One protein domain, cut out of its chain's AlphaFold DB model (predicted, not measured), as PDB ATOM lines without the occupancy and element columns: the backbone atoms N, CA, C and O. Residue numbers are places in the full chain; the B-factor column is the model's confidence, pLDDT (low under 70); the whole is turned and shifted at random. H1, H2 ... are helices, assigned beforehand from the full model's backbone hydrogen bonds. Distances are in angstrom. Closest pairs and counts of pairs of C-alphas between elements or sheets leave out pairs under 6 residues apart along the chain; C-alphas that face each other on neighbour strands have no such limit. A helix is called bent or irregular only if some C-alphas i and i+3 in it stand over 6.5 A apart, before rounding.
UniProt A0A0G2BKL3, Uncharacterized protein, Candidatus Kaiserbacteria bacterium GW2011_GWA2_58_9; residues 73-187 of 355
ATOM      1  N   GLU A  73     184.695 145.518 147.366       75.06
ATOM      2  CA  GLU A  73     183.577 145.518 148.319       75.06
ATOM      3  C   GLU A  73     183.310 146.903 148.930       75.06
ATOM      4  O   GLU A  73     182.148 147.245 149.131       75.06
ATOM      5  N   ASP A  74     184.343 147.726 149.168       69.25
ATOM      6  CA  ASP A  74     184.172 149.066 149.758       69.25
ATOM      7  C   ASP A  74     183.369 149.990 148.819       69.25
ATOM      8  O   ASP A  74     183.865 150.370 147.747       69.25
ATOM      9  N   PRO A  75     182.165 150.443 149.222       71.75
ATOM     10  CA  PRO A  75     181.355 151.289 148.365       71.75
ATOM     11  C   PRO A  75     181.934 152.706 148.179       71.75
ATOM     12  O   PRO A  75     181.490 153.421 147.285       71.75
ATOM     13  N   GLU A  76     182.937 153.137 148.958       70.81
ATOM     14  CA  GLU A  76     183.673 154.388 148.690       70.81
ATOM     15  C   GLU A  76     184.667 154.227 147.528       70.81
ATOM     16  O   GLU A  76     184.843 155.154 146.732       70.81
ATOM     17  N   VAL A  77     185.269 153.042 147.377       68.19
ATOM     18  CA  VAL A  77     186.095 152.706 146.206       68.19
ATOM     19  C   VAL A  77     185.216 152.594 144.960       68.19
ATOM     20  O   VAL A  77     185.548 153.191 143.934       68.19
ATOM     21  N   GLN A  78     184.051 151.941 145.062       76.44
ATOM     22  CA  GLN A  78     183.065 151.890 143.972       76.44
ATOM     23  C   GLN A  78     182.613 153.299 143.545       76.44
ATOM     24  O   GLN A  78     182.609 153.615 142.355       76.44
ATOM     25  N   ARG A  79     182.302 154.181 144.508       77.19
ATOM     26  CA  ARG A  79     181.872 155.567 144.255       77.19
ATOM     27  C   ARG A  79     182.924 156.376 143.489       77.19
ATOM     28  O   ARG A  79     182.586 157.045 142.513       77.19
ATOM     29  N   LYS A  80     184.196 156.281 143.892       72.50
ATOM     30  CA  LYS A  80     185.328 156.918 143.191       72.50
ATOM     31  C   LYS A  80     185.574 156.317 141.806       72.50
ATOM     32  O   LYS A  80     185.910 157.040 140.874       72.50
ATOM     33  N   ALA A  81     185.367 155.014 141.637       73.56
ATOM     34  CA  ALA A  81     185.477 154.372 140.330       73.56
ATOM     35  C   ALA A  81     184.382 154.856 139.360       73.56
ATOM     36  O   ALA A  81     184.674 155.140 138.197       73.56
ATOM     37  N   ALA A  82     183.147 155.033 139.844       80.94
ATOM     38  CA  ALA A  82     182.042 155.589 139.064       80.94
ATOM     39  C   ALA A  82     182.314 157.040 138.607       80.94
ATOM     40  O   ALA A  82     182.080 157.370 137.444       80.94
ATOM     41  N   GLU A  83     182.899 157.880 139.474       80.69
ATOM     42  CA  GLU A  83     183.377 159.232 139.125       80.69
ATOM     43  C   GLU A  83     184.353 159.237 137.937       80.69
ATOM     44  O   GLU A  83     184.323 160.146 137.105       80.69
ATOM     45  N   MET A  84     185.193 158.206 137.824       79.12
ATOM     46  CA  MET A  84     186.228 158.105 136.796       79.12
ATOM     47  C   MET A  84     185.725 157.575 135.441       79.12
ATOM     48  O   MET A  84     186.499 157.577 134.484       79.12
ATOM     49  N   ILE A  85     184.451 157.181 135.294       82.88
ATOM     50  CA  ILE A  85     183.909 156.640 134.026       82.88
ATOM     51  C   ILE A  85     184.124 157.599 132.847       82.88
ATOM     52  O   ILE A  85     184.550 157.166 131.779       82.88
ATOM     53  N   LEU A  86     183.934 158.908 133.047       81.56
ATOM     54  CA  LEU A  86     184.156 159.927 132.008       81.56
ATOM     55  C   LEU A  86     185.626 160.035 131.558       81.56
ATOM     56  O   LEU A  86     185.927 160.624 130.521       81.56
ATOM     57  N   CYS A  87     186.560 159.477 132.330       76.94
ATOM     58  CA  CYS A  87     187.975 159.420 131.987       76.94
ATOM     59  C   CYS A  87     188.347 158.189 131.141       76.94
ATOM     60  O   CYS A  87     189.454 158.178 130.599       76.94
ATOM     61  N   ALA A  88     187.466 157.189 131.017       79.44
ATOM     62  CA  ALA A  88     187.662 156.006 130.179       79.44
ATOM     63  C   ALA A  88     187.450 156.308 128.674       79.44
ATOM     64  O   ALA A  88     186.797 157.300 128.327       79.44
ATOM     65  N   PRO A  89     187.970 155.466 127.757       81.06
ATOM     66  CA  PRO A  89     187.604 155.501 126.341       81.06
ATOM     67  C   PRO A  89     186.085 155.371 126.154       81.06
ATOM     68  O   PRO A  89     185.448 154.566 126.828       81.06
ATOM     69  N   GLU A  90     185.504 156.159 125.250       84.38
ATOM     70  CA  GLU A  90     184.044 156.302 125.090       84.38
ATOM     71  C   GLU A  90     183.336 154.968 124.820       84.38
ATOM     72  O   GLU A  90     182.290 154.698 125.405       84.38
ATOM     73  N   GLN A  91     183.961 154.085 124.036       85.75
ATOM     74  CA  GLN A  91     183.447 152.749 123.728       85.75
ATOM     75  C   GLN A  91     183.330 151.819 124.951       85.75
ATOM     76  O   GLN A  91     182.534 150.885 124.937       85.75
ATOM     77  N   GLU A  92     184.094 152.068 126.019       87.44
ATOM     78  CA  GLU A  92     184.024 151.299 127.268       87.44
ATOM     79  C   GLU A  92     182.953 151.845 128.222       87.44
ATOM     80  O   GLU A  92     182.420 151.090 129.040       87.44
ATOM     81  N   GLN A  93     182.614 153.139 128.124       87.38
ATOM     82  CA  GLN A  93     181.800 153.837 129.126       87.38
ATOM     83  C   GLN A  93     180.437 153.177 129.325       87.38
ATOM     84  O   GLN A  93     180.075 152.913 130.466       87.38
ATOM     85  N   ALA A  94     179.720 152.822 128.256       88.69
ATOM     86  CA  ALA A  94     178.412 152.166 128.363       88.69
ATOM     87  C   ALA A  94     178.459 150.869 129.203       88.69
ATOM     88  O   ALA A  94     177.575 150.638 130.026       88.69
ATOM     89  N   SER A  95     179.521 150.061 129.069       90.31
ATOM     90  CA  SER A  95     179.694 148.839 129.873       90.31
ATOM     91  C   SER A  95     179.950 149.144 131.356       90.31
ATOM     92  O   SER A  95     179.413 148.469 132.232       90.31
ATOM     93  N   LEU A  96     180.709 150.207 131.649       88.06
ATOM     94  CA  LEU A  96     180.978 150.661 133.016       88.06
ATOM     95  C   LEU A  96     179.718 151.224 133.685       88.06
ATOM     96  O   LEU A  96     179.477 150.965 134.862       88.06
ATOM     97  N   GLN A  97     178.899 151.966 132.937       91.50
ATOM     98  CA  GLN A  97     177.639 152.532 133.426       91.50
ATOM     99  C   GLN A  97     176.619 151.437 133.787       91.50
ATOM    100  O   GLN A  97     175.888 151.586 134.767       91.50
ATOM    101  N   LEU A  98     176.592 150.322 133.041       91.12
ATOM    102  CA  LEU A  98     175.783 149.142 133.378       91.12
ATOM    103  C   LEU A  98     176.308 148.412 134.626       91.12
ATOM    104  O   LEU A  98     175.513 148.052 135.490       91.12
ATOM    105  N   LEU A  99     177.626 148.278 134.794       89.88
ATOM    106  CA  LEU A  99     178.195 147.707 136.023       89.88
ATOM    107  C   LEU A  99     177.867 148.566 137.262       89.88
ATOM    108  O   LEU A  99     177.527 148.038 138.320       89.88
ATOM    109  N   VAL A 100     177.904 149.900 137.136       91.00
ATOM    110  CA  VAL A 100     177.463 150.813 138.207       91.00
ATOM    111  C   VAL A 100     175.971 150.644 138.510       91.00
ATOM    112  O   VAL A 100     175.592 150.634 139.678       91.00
ATOM    113  N   LEU A 101     175.120 150.465 137.496       93.00
ATOM    114  CA  LEU A 101     173.685 150.218 137.676       93.00
ATOM    115  C   LEU A 101     173.410 148.968 138.526       93.00
ATOM    116  O   LEU A 101     172.590 149.023 139.445       93.00
ATOM    117  N   GLU A 102     174.100 147.863 138.244       92.94
ATOM    118  CA  GLU A 102     173.995 146.620 139.020       92.94
ATOM    119  C   GLU A 102     174.448 146.826 140.471       92.94
ATOM    120  O   GLU A 102     173.730 146.457 141.404       92.94
ATOM    121  N   LYS A 103     175.590 147.501 140.674       90.62
ATOM    122  CA  LYS A 103     176.118 147.820 142.010       90.62
ATOM    123  C   LYS A 103     175.177 148.712 142.816       90.62
ATOM    124  O   LYS A 103     174.973 148.452 143.999       90.62
ATOM    125  N   ILE A 104     174.540 149.710 142.196       92.50
ATOM    126  CA  ILE A 104     173.536 150.543 142.875       92.50
ATOM    127  C   ILE A 104     172.321 149.705 143.284       92.50
ATOM    128  O   ILE A 104     171.883 149.814 144.427       92.50
ATOM    129  N   LYS A 105     171.794 148.849 142.396       93.44
ATOM    130  CA  LYS A 105     170.651 147.972 142.714       93.44
ATOM    131  C   LYS A 105     170.981 147.036 143.892       93.44
ATOM    132  O   LYS A 105     170.196 146.967 144.834       93.44
ATOM    133  N   GLN A 106     172.167 146.417 143.895       92.50
ATOM    134  CA  GLN A 106     172.660 145.561 144.988       92.50
ATOM    135  C   GLN A 106     172.867 146.320 146.314       92.50
ATOM    136  O   GLN A 106     172.648 145.773 147.396       92.50
ATOM    137  N   ALA A 107     173.334 147.566 146.259       93.00
ATOM    138  CA  ALA A 107     173.613 148.365 147.447       93.00
ATOM    139  C   ALA A 107     172.346 149.000 148.049       93.00
ATOM    140  O   ALA A 107     172.213 149.057 149.268       93.00
ATOM    141  N   LEU A 108     171.367 149.397 147.228       93.06
ATOM    142  CA  LEU A 108     170.074 149.905 147.709       93.06
ATOM    143  C   LEU A 108     169.182 148.807 148.319       93.06
ATOM    144  O   LEU A 108     168.297 149.123 149.118       93.06
ATOM    145  N   SER A 109     169.406 147.528 147.994       92.19
ATOM    146  CA  SER A 109     168.723 146.406 148.657       92.19
ATOM    147  C   SER A 109     169.308 146.031 150.025       92.19
ATOM    148  O   SER A 109     168.668 145.276 150.748       92.19
ATOM    149  N   GLN A 110     170.488 146.539 150.397       91.31
ATOM    150  CA  GLN A 110     171.067 146.325 151.729       91.31
ATOM    151  C   GLN A 110     170.389 147.221 152.774       91.31
ATOM    152  O   GLN A 110     169.773 148.233 152.434       91.31
ATOM    153  N   GLU A 111     170.495 146.855 154.051       89.12
ATOM    154  CA  GLU A 111     169.907 147.624 155.159       89.12
ATOM    155  C   GLU A 111     170.796 148.789 155.620       89.12
ATOM    156  O   GLU A 111     170.265 149.798 156.074       89.12
ATOM    157  N   ASP A 112     172.120 148.691 155.439       90.25
ATOM    158  CA  ASP A 112     173.098 149.703 155.862       90.25
ATOM    159  C   ASP A 112     172.843 151.076 155.183       90.25
ATOM    160  O   ASP A 112     172.999 151.203 153.959       90.25
ATOM    161  N   PRO A 113     172.492 152.133 155.950       88.69
ATOM    162  CA  PRO A 113     172.220 153.462 155.406       88.69
ATOM    163  C   PRO A 113     173.435 154.136 154.754       88.69
ATOM    164  O   PRO A 113     173.271 154.925 153.826       88.69
ATOM    165  N   GLU A 114     174.660 153.854 155.202       88.00
ATOM    166  CA  GLU A 114     175.880 154.412 154.611       88.00
ATOM    167  C   GLU A 114     176.189 153.743 153.264       88.00
ATOM    168  O   GLU A 114     176.608 154.423 152.322       88.00
ATOM    169  N   VAL A 115     175.898 152.445 153.119       89.25
ATOM    170  CA  VAL A 115     175.947 151.746 151.821       89.25
ATOM    171  C   VAL A 115     174.880 152.292 150.867       89.25
ATOM    172  O   VAL A 115     175.211 152.667 149.737       89.25
ATOM    173  N   GLN A 116     173.627 152.429 151.323       93.62
ATOM    174  CA  GLN A 116     172.541 153.031 150.532       93.62
ATOM    175  C   GLN A 116     172.890 154.460 150.080       93.62
ATOM    176  O   GLN A 116     172.699 154.812 148.912       93.62
ATOM    177  N   ARG A 117     173.463 155.275 150.975       92.25
ATOM    178  CA  ARG A 117     173.899 156.647 150.684       92.25
ATOM    179  C   ARG A 117     175.003 156.695 149.630       92.25
ATOM    180  O   ARG A 117     174.891 157.451 148.659       92.25
ATOM    181  N   LYS A 118     176.062 155.889 149.787       86.56
ATOM    182  CA  LYS A 118     177.151 155.791 148.797       86.56
ATOM    183  C   LYS A 118     176.605 155.382 147.421       86.56
ATOM    184  O   LYS A 118     176.980 155.991 146.419       86.56
ATOM    185  N   ALA A 119     175.667 154.433 147.381       91.69
ATOM    186  CA  ALA A 119     175.003 153.979 146.160       91.69
ATOM    187  C   ALA A 119     174.157 155.068 145.484       91.69
ATOM    188  O   ALA A 119     174.301 155.306 144.284       91.69
ATOM    189  N   ALA A 120     173.331 155.788 146.246       93.38
ATOM    190  CA  ALA A 120     172.528 156.895 145.728       93.38
ATOM    191  C   ALA A 120     173.404 157.972 145.053       93.38
ATOM    192  O   ALA A 120     173.068 158.476 143.976       93.38
ATOM    193  N   GLY A 121     174.581 158.262 145.622       89.12
ATOM    194  CA  GLY A 121     175.564 159.192 145.053       89.12
ATOM    195  C   GLY A 121     176.125 158.792 143.677       89.12
ATOM    196  O   GLY A 121     176.605 159.668 142.945       89.12
ATOM    197  N   MET A 122     176.031 157.507 143.305       90.88
ATOM    198  CA  MET A 122     176.487 156.971 142.016       90.88
ATOM    199  C   MET A 122     175.450 157.089 140.881       90.88
ATOM    200  O   MET A 122     175.824 156.951 139.718       90.88
ATOM    201  N   ILE A 123     174.174 157.401 141.163       93.31
ATOM    202  CA  ILE A 123     173.082 157.422 140.157       93.31
ATOM    203  C   ILE A 123     173.381 158.347 138.964       93.31
ATOM    204  O   ILE A 123     172.976 158.074 137.835       93.31
ATOM    205  N   ARG A 124     174.143 159.428 139.160       90.25
ATOM    206  CA  ARG A 124     174.532 160.329 138.060       90.25
ATOM    207  C   ARG A 124     175.428 159.671 136.994       90.25
ATOM    208  O   ARG A 124     175.554 160.225 135.907       90.25
ATOM    209  N   TYR A 125     176.029 158.519 137.298       89.06
ATOM    210  CA  TYR A 125     176.926 157.772 136.412       89.06
ATOM    211  C   TYR A 125     176.258 156.564 135.734       89.06
ATOM    212  O   TYR A 125     176.937 155.867 134.992       89.06
ATOM    213  N   VAL A 126     174.957 156.312 135.933       92.31
ATOM    214  CA  VAL A 126     174.214 155.313 135.131       92.31
ATOM    215  C   VAL A 126     173.598 155.951 133.873       92.31
ATOM    216  O   VAL A 126     173.504 157.189 133.815       92.31
ATOM    217  N   PRO A 127     173.153 155.155 132.876       90.06
ATOM    218  CA  PRO A 127     172.469 155.669 131.691       90.06
ATOM    219  C   PRO A 127     171.193 156.427 132.072       90.06
ATOM    220  O   PRO A 127     170.526 156.084 133.047       90.06
ATOM    221  N   GLU A 128     170.849 157.474 131.322       88.75
ATOM    222  CA  GLU A 128     169.794 158.419 131.708       88.75
ATOM    223  C   GLU A 128     168.424 157.752 131.902       88.75
ATOM    224  O   GLU A 128     167.748 158.026 132.894       88.75
ATOM    225  N   GLN A 129     168.077 156.803 131.031       90.44
ATOM    226  CA  GLN A 129     166.831 156.036 131.088       90.44
ATOM    227  C   GLN A 129     166.665 155.193 132.369       90.44
ATOM    228  O   GLN A 129     165.540 154.935 132.785       90.44
ATOM    229  N   GLU A 130     167.760 154.816 133.037       93.06
ATOM    230  CA  GLU A 130     167.725 154.051 134.294       93.06
ATOM    231  C   GLU A 130     167.651 154.953 135.536       93.06
ATOM    232  O   GLU A 130     167.339 154.489 136.631       93.06
ATOM    233  N   ARG A 131     167.934 156.258 135.412       93.00
ATOM    234  CA  ARG A 131     168.016 157.149 136.584       93.00
ATOM    235  C   ARG A 131     166.672 157.298 137.283       93.00
ATOM    236  O   ARG A 131     166.640 157.318 138.507       93.00
ATOM    237  N   ALA A 132     165.576 157.384 136.531       92.88
ATOM    238  CA  ALA A 132     164.247 157.614 137.094       92.88
ATOM    239  C   ALA A 132     163.798 156.482 138.039       92.88
ATOM    240  O   ALA A 132     163.278 156.760 139.120       92.88
ATOM    241  N   SER A 133     164.048 155.216 137.682       94.19
ATOM    242  CA  SER A 133     163.688 154.065 138.522       94.19
ATOM    243  C   SER A 133     164.549 153.988 139.789       94.19
ATOM    244  O   SER A 133     164.020 153.771 140.878       94.19
ATOM    245  N   LEU A 134     165.855 154.263 139.686       95.81
ATOM    246  CA  LEU A 134     166.746 154.341 140.852       95.81
ATOM    247  C   LEU A 134     166.383 155.498 141.793       95.81
ATOM    248  O   LEU A 134     166.446 155.338 143.010       95.81
ATOM    249  N   GLN A 135     165.987 156.654 141.253       95.62
ATOM    250  CA  GLN A 135     165.541 157.800 142.052       95.62
ATOM    251  C   GLN A 135     164.262 157.477 142.839       95.62
ATOM    252  O   GLN A 135     164.146 157.891 143.990       95.62
ATOM    253  N   LEU A 136     163.323 156.718 142.260       95.19
ATOM    254  CA  LEU A 136     162.129 156.246 142.972       95.19
ATOM    255  C   LEU A 136     162.479 155.265 144.103       95.19
ATOM    256  O   LEU A 136     161.985 155.434 145.213       95.19
ATOM    257  N   LEU A 137     163.404 154.327 143.880       95.25
ATOM    258  CA  LEU A 137     163.882 153.435 144.945       95.25
ATOM    259  C   LEU A 137     164.583 154.214 146.079       95.25
ATOM    260  O   LEU A 137     164.373 153.942 147.260       95.25
ATOM    261  N   VAL A 138     165.377 155.235 145.738       95.81
ATOM    262  CA  VAL A 138     165.984 156.147 146.724       95.81
ATOM    263  C   VAL A 138     164.923 156.939 147.496       95.81
ATOM    264  O   VAL A 138     165.051 157.090 148.707       95.81
ATOM    265  N   LEU A 139     163.856 157.408 146.841       96.12
ATOM    266  CA  LEU A 139     162.738 158.101 147.491       96.12
ATOM    267  C   LEU A 139     162.056 157.233 148.558       96.12
ATOM    268  O   LEU A 139     161.763 157.728 149.648       96.12
ATOM    269  N   GLU A 140     161.811 155.957 148.257       95.25
ATOM    270  CA  GLU A 140     161.232 154.995 149.203       95.25
ATOM    271  C   GLU A 140     162.153 154.786 150.410       95.25
ATOM    272  O   GLU A 140     161.706 154.896 151.554       95.25
ATOM    273  N   LYS A 141     163.456 154.593 150.167       95.00
ATOM    274  CA  LYS A 141     164.466 154.438 151.225       95.00
ATOM    275  C   LYS A 141     164.588 155.676 152.112       95.00
ATOM    276  O   LYS A 141     164.627 155.535 153.330       95.00
ATOM    277  N   ILE A 142     164.555 156.884 151.542       95.31
ATOM    278  CA  ILE A 142     164.552 158.130 152.326       95.31
ATOM    279  C   ILE A 142     163.294 158.218 153.197       95.31
ATOM    280  O   ILE A 142     163.404 158.533 154.378       95.31
ATOM    281  N   LYS A 143     162.106 157.925 152.647       94.81
ATOM    282  CA  LYS A 143     160.845 157.948 153.411       94.81
ATOM    283  C   LYS A 143     160.874 156.940 154.567       94.81
ATOM    284  O   LYS A 143     160.511 157.303 155.682       94.81
ATOM    285  N   GLN A 144     161.376 155.726 154.332       93.50
ATOM    286  CA  GLN A 144     161.566 154.708 155.371       93.50
ATOM    287  C   GLN A 144     162.561 155.172 156.450       93.50
ATOM    288  O   GLN A 144     162.271 155.078 157.640       93.50
ATOM    289  N   ALA A 145     163.723 155.689 156.055       93.94
ATOM    290  CA  ALA A 145     164.795 156.075 156.970       93.94
ATOM    291  C   ALA A 145     164.480 157.346 157.786       93.94
ATOM    292  O   ALA A 145     164.794 157.395 158.970       93.94
ATOM    293  N   LEU A 146     163.780 158.333 157.212       92.88
ATOM    294  CA  LEU A 146     163.297 159.512 157.952       92.88
ATOM    295  C   LEU A 146     162.185 159.188 158.966       92.88
ATOM    296  O   LEU A 146     161.927 159.999 159.849       92.88
ATOM    297  N   SER A 147     161.522 158.031 158.844       91.44
ATOM    298  CA  SER A 147     160.489 157.578 159.791       91.44
ATOM    299  C   SER A 147     161.029 156.753 160.968       91.44
ATOM    300  O   SER A 147     160.267 156.413 161.869       91.44
ATOM    301  N   GLN A 148     162.324 156.422 160.966       91.50
ATOM    302  CA  GLN A 148     162.981 155.700 162.058       91.50
ATOM    303  C   GLN A 148     163.414 156.655 163.173       91.50
ATOM    304  O   GLN A 148     163.631 157.840 162.931       91.50
ATOM    305  N   GLU A 149     163.573 156.137 164.391       89.62
ATOM    306  CA  GLU A 149     163.994 156.928 165.558       89.62
ATOM    307  C   GLU A 149     165.508 157.206 165.597       89.62
ATOM    308  O   GLU A 149     165.933 158.138 166.276       89.62
ATOM    309  N   ASP A 150     166.324 156.427 164.875       91.62
ATOM    310  CA  ASP A 150     167.788 156.546 164.884       91.62
ATOM    311  C   ASP A 150     168.270 157.822 164.147       91.62
ATOM    312  O   ASP A 150     168.116 157.925 162.921       91.62
ATOM    313  N   PRO A 151     168.909 158.786 164.847       89.12
ATOM    314  CA  PRO A 151     169.397 160.023 164.240       89.12
ATOM    315  C   PRO A 151     170.516 159.829 163.203       89.12
ATOM    316  O   PRO A 151     170.697 160.692 162.342       89.12
ATOM    317  N   GLU A 152     171.287 158.737 163.263       89.56
ATOM    318  CA  GLU A 152     172.294 158.412 162.247       89.56
ATOM    319  C   GLU A 152     171.611 157.982 160.944       89.56
ATOM    320  O   GLU A 152     171.910 158.532 159.880       89.56
ATOM    321  N   VAL A 153     170.633 157.072 161.030       92.00
ATOM    322  CA  VAL A 153     169.810 156.626 159.889       92.00
ATOM    323  C   VAL A 153     169.104 157.818 159.236       92.00
ATOM    324  O   VAL A 153     169.197 158.014 158.020       92.00
ATOM    325  N   GLN A 154     168.463 158.663 160.046       93.38
ATOM    326  CA  GLN A 154     167.812 159.892 159.592       93.38
ATOM    327  C   GLN A 154     168.784 160.842 158.874       93.38
ATOM    328  O   GLN A 154     168.460 161.376 157.809       93.38
ATOM    329  N   ARG A 155     169.998 161.042 159.407       90.50
ATOM    330  CA  ARG A 155     171.016 161.899 158.775       90.50
ATOM    331  C   ARG A 155     171.440 161.361 157.412       90.50
ATOM    332  O   ARG A 155     171.510 162.128 156.454       90.50
ATOM    333  N   LYS A 156     171.647 160.047 157.293       91.44
ATOM    334  CA  LYS A 156     171.978 159.398 156.014       91.44
ATOM    335  C   LYS A 156     170.849 159.529 154.995       91.44
ATOM    336  O   LYS A 156     171.118 159.810 153.827       91.44
ATOM    337  N   ALA A 157     169.597 159.458 155.444       93.44
ATOM    338  CA  ALA A 157     168.429 159.756 154.618       93.44
ATOM    339  C   ALA A 157     168.420 161.211 154.112       93.44
ATOM    340  O   ALA A 157     168.139 161.454 152.938       93.44
ATOM    341  N   ALA A 158     168.769 162.180 154.966       92.88
ATOM    342  CA  ALA A 158     168.863 163.589 154.585       92.88
ATOM    343  C   ALA A 158     169.972 163.841 153.543       92.88
ATOM    344  O   ALA A 158     169.732 164.537 152.554       92.88
ATOM    345  N   GLU A 159     171.145 163.211 153.696       90.50
ATOM    346  CA  GLU A 159     172.234 163.240 152.702       90.50
ATOM    347  C   GLU A 159     171.788 162.681 151.327       90.50
ATOM    348  O   GLU A 159     172.267 163.127 150.282       90.50
ATOM    349  N   MET A 160     170.834 161.740 151.300       93.19
ATOM    350  CA  MET A 160     170.300 161.129 150.072       93.19
ATOM    351  C   MET A 160     169.245 161.974 149.335       93.19
ATOM    352  O   MET A 160     168.945 161.665 148.181       93.19
ATOM    353  N   ILE A 161     168.699 163.050 149.920       94.31
ATOM    354  CA  ILE A 161     167.613 163.852 149.306       94.31
ATOM    355  C   ILE A 161     167.992 164.398 147.919       94.31
ATOM    356  O   ILE A 161     167.159 164.419 147.009       94.31
ATOM    357  N   LEU A 162     169.259 164.769 147.709       91.44
ATOM    358  CA  LEU A 162     169.778 165.218 146.408       91.44
ATOM    359  C   LEU A 162     169.648 164.150 145.299       91.44
ATOM    360  O   LEU A 162     169.633 164.481 144.112       91.44
ATOM    361  N   CYS A 163     169.518 162.879 145.672       92.62
ATOM    362  CA  CYS A 163     169.363 161.738 144.775       92.62
ATOM    363  C   CYS A 163     167.900 161.293 144.595       92.62
ATOM    364  O   CYS A 163     167.648 160.389 143.806       92.62
ATOM    365  N   ALA A 164     166.930 161.927 145.263       94.69
ATOM    366  CA  ALA A 164     165.500 161.705 145.028       94.69
ATOM    367  C   ALA A 164     165.011 162.412 143.736       94.69
ATOM    368  O   ALA A 164     165.704 163.310 143.229       94.69
ATOM    369  N   PRO A 165     163.812 162.089 143.203       93.88
ATOM    370  CA  PRO A 165     163.217 162.800 142.071       93.88
ATOM    371  C   PRO A 165     163.048 164.288 142.397       93.88
ATOM    372  O   PRO A 165     162.651 164.639 143.509       93.88
ATOM    373  N   LYS A 166     163.351 165.183 141.446       91.88
ATOM    374  CA  LYS A 166     163.456 166.634 141.713       91.88
ATOM    375  C   LYS A 166     162.182 167.232 142.327       91.88
ATOM    376  O   LYS A 166     162.282 168.084 143.204       91.88
ATOM    377  N   GLN A 167     161.018 166.755 141.895       91.62
ATOM    378  CA  GLN A 167     159.698 167.169 142.374       91.62
ATOM    379  C   GLN A 167     159.399 166.766 143.832       91.62
ATOM    380  O   GLN A 167     158.614 167.435 144.493       91.62
ATOM    381  N   GLU A 168     160.059 165.731 144.364       94.69
ATOM    382  CA  GLU A 168     159.858 165.259 145.743       94.69
ATOM    383  C   GLU A 168     160.791 165.951 146.748       94.69
ATOM    384  O   GLU A 168     160.512 165.977 147.944       94.69
ATOM    385  N   ARG A 169     161.912 166.537 146.304       94.44
ATOM    386  CA  ARG A 169     162.945 167.053 147.227       94.44
ATOM    387  C   ARG A 169     162.405 168.113 148.182       94.44
ATOM    388  O   ARG A 169     162.727 168.091 149.365       94.44
ATOM    389  N   ALA A 170     161.525 168.991 147.702       93.56
ATOM    390  CA  ALA A 170     160.925 170.040 148.519       93.56
ATOM    391  C   ALA A 170     160.040 169.503 149.665       93.56
ATOM    392  O   ALA A 170     159.950 170.149 150.710       93.56
ATOM    393  N   SER A 171     159.392 168.339 149.507       94.00
ATOM    394  CA  SER A 171     158.611 167.713 150.587       94.00
ATOM    395  C   SER A 171     159.521 166.971 151.570       94.00
ATOM    396  O   SER A 171     159.370 167.138 152.779       94.00
ATOM    397  N   LEU A 172     160.530 166.252 151.066       95.06
ATOM    398  CA  LEU A 172     161.542 165.572 151.883       95.06
ATOM    399  C   LEU A 172     162.335 166.545 152.768       95.06
ATOM    400  O   LEU A 172     162.545 166.268 153.945       95.06
ATOM    401  N   ILE A 173     162.722 167.709 152.234       93.81
ATOM    402  CA  ILE A 173     163.419 168.761 152.992       93.81
ATOM    403  C   ILE A 173     162.557 169.261 154.147       93.81
ATOM    404  O   ILE A 173     163.064 169.387 155.255       93.81
ATOM    405  N   LYS A 174     161.259 169.501 153.925       93.62
ATOM    406  CA  LYS A 174     160.345 169.915 155.001       93.62
ATOM    407  C   LYS A 174     160.306 168.874 156.121       93.62
ATOM    408  O   LYS A 174     160.476 169.241 157.276       93.62
ATOM    409  N   ILE A 175     160.158 167.591 155.780       93.25
ATOM    410  CA  ILE A 175     160.164 166.483 156.754       93.25
ATOM    411  C   ILE A 175     161.482 166.465 157.541       93.25
ATOM    412  O   ILE A 175     161.466 166.466 158.769       93.25
ATOM    413  N   ALA A 176     162.621 166.520 156.851       93.19
ATOM    414  CA  ALA A 176     163.935 166.486 157.485       93.19
ATOM    415  C   ALA A 176     164.220 167.726 158.361       93.19
ATOM    416  O   ALA A 176     164.836 167.601 159.416       93.19
ATOM    417  N   PHE A 177     163.732 168.913 157.986       92.56
ATOM    418  CA  PHE A 177     163.793 170.104 158.841       92.56
ATOM    419  C   PHE A 177     162.930 169.957 160.102       92.56
ATOM    420  O   PHE A 177     163.402 170.301 161.184       92.56
ATOM    421  N   TYR A 178     161.717 169.398 160.000       89.44
ATOM    422  CA  TYR A 178     160.893 169.087 161.178       89.44
ATOM    423  C   TYR A 178     161.527 168.019 162.086       89.44
ATOM    424  O   TYR A 178     161.344 168.077 163.297       89.44
ATOM    425  N   ALA A 179     162.329 167.107 161.529       88.81
ATOM    426  CA  ALA A 179     163.161 166.161 162.281       88.81
ATOM    427  C   ALA A 179     164.461 166.780 162.856       88.81
ATOM    428  O   ALA A 179     165.296 166.069 163.405       88.81
ATOM    429  N   GLY A 180     164.681 168.096 162.722       89.75
ATOM    430  CA  GLY A 180     165.874 168.787 163.236       89.75
ATOM    431  C   GLY A 180     167.135 168.654 162.366       89.75
ATOM    432  O   GLY A 180     168.165 169.252 162.675       89.75
ATOM    433  N   LEU A 181     167.063 167.954 161.231       91.75
ATOM    434  CA  LEU A 181     168.196 167.679 160.332       91.75
ATOM    435  C   LEU A 181     168.556 168.868 159.425       91.75
ATOM    436  O   LEU A 181     169.485 168.780 158.619       91.75
ATOM    437  N   GLY A 182     167.840 169.993 159.539       91.62
ATOM    438  CA  GLY A 182     168.025 171.168 158.684       91.62
ATOM    439  C   GLY A 182     169.470 171.676 158.660       91.62
ATOM    440  O   GLY A 182     169.970 172.026 157.597       91.62
ATOM    441  N   ASN A 183     170.183 171.624 159.792       90.69
ATOM    442  CA  ASN A 183     171.596 172.016 159.873       90.69
ATOM    443  C   ASN A 183     172.544 171.136 159.037       90.69
ATOM    444  O   ASN A 183     173.542 171.652 158.541       90.69
ATOM    445  N   GLU A 184     172.244 169.845 158.860       89.19
ATOM    446  CA  GLU A 184     173.044 168.953 158.008       89.19
ATOM    447  C   GLU A 184     172.709 169.164 156.525       89.19
ATOM    448  O   GLU A 184     173.612 169.180 155.692       89.19
ATOM    449  N   ILE A 185     171.437 169.433 156.196       90.88
ATOM    450  CA  ILE A 185     171.013 169.792 154.831       90.88
ATOM    451  C   ILE A 185     171.645 171.112 154.382       90.88
ATOM    452  O   ILE A 185     172.064 171.224 153.229       90.88
ATOM    453  N   VAL A 186     171.712 172.120 155.264       92.62
ATOM    454  CA  VAL A 186     172.205 173.452 154.876       92.62
ATOM    455  C   VAL A 186     173.727 173.618 154.987       92.62
ATOM    456  O   VAL A 186     174.258 174.711 154.796       92.62
ATOM    457  N   LYS A 187     174.448 172.553 155.332       90.12
ATOM    458  CA  LYS A 187     175.863 172.604 155.701       90.12
ATOM    459  C   LYS A 187     176.766 173.101 154.567       90.12
ATOM    460  O   LYS A 187     176.604 172.746 153.401       90.12
TER     461      LYS A 187
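Overview. This is residues 73 to 187 of the 355 residues of an uncharacterized protein of Candidatus Kaiserbacteria bacterium GW2011_GWA2_58_9 (UniProt A0A0G2BKL3). The chain winds back and forth in stacked helical turns, with H1, H3, H5 and the short H7 following one another along one side and H2, H4 and H6 along the other. H3 and H4 lie in the middle, H1 and H2 towards one end of the long axis, and H6 and H7 at the other end. The printed part has 115 residues, with seven named helices, H1 to H7 in chain order, and no named strand; the class is all helix. It is compact, with a radius of gyration of the C-alphas of 14.4 A, yet elongated, spanning 47 by 29 by 25 A.

Along the chain. Find C-alpha 128 at (169.794, 158.419, 131.708); from there H4 runs through residues 128 to 146, 27.1 A long. H2, residues 90 to 108, is 27.3 A long. Before it is H1, residues 75 to 87, 19.4 A, beginning at C-alpha 75 at (181.355, 151.289, 148.365). H3 holds residues 113 to 120, H5 residues 151 to 163, 19.5 A, and H6 residues 169 to 178, 14.2 A. H7, residues 182 to 185, ends at C-alpha 185 at (171.013, 169.792, 154.831). H1 and H5 are irregular, with C-alphas 83 and 86 7.2 A apart and C-alphas 159 and 162 7.0 A apart; H2 and H4 are only just irregular, with 6.9 A from C-alpha 91 to 94 and 6.7 A from C-alpha 129 to 132.

Arrangement. Start at H4, which forms with H5 and H6 an up and down bundle, each helix running against the one before. H4 and H5, a hairpin, touch closest at the C-alphas of Ile 142 and Ala 157, 4.8 A, at a shallow tilt of 23 degrees. H5 and H6, also a hairpin, touch at Ile 161 and Arg 169, C-alphas 6.0 A apart. With residues 130 to 138 alone H4 touches H2, the same way; their closest C-alphas, of Leu 108 and Val 138, are 7.5 A apart. H3 touches H5, the same way at a shallow tilt of 4 degrees, closest at the C-alphas of Arg 117 and Met 160, 5.8 A. With residues 82 to 86 alone H1 touches H2, closest at the C-alphas of Ile 85 and Gln 93, 6.0 A. H7 touches H5, the C-alphas of Ala 158 and Ile 185 being closest at 6.6 A. H1 and H4 are apart. Every O i to N i+4 pair is within hydrogen-bond range in H3, against 6 of 9 in H1, 13 of 15 in H2 and in H4, 7 of 9 in H5 and 5 of 6 in H6; H7 is too short for such a pair.

Size, cuts and confidence. Look at Gln 91 and Tyr 178 for the two C-alphas farthest apart, 46.7 A. The printed part has no cut, and no link is long. Mean pLDDT of the printed part is 89.5; residues 74 and 77 are under 70.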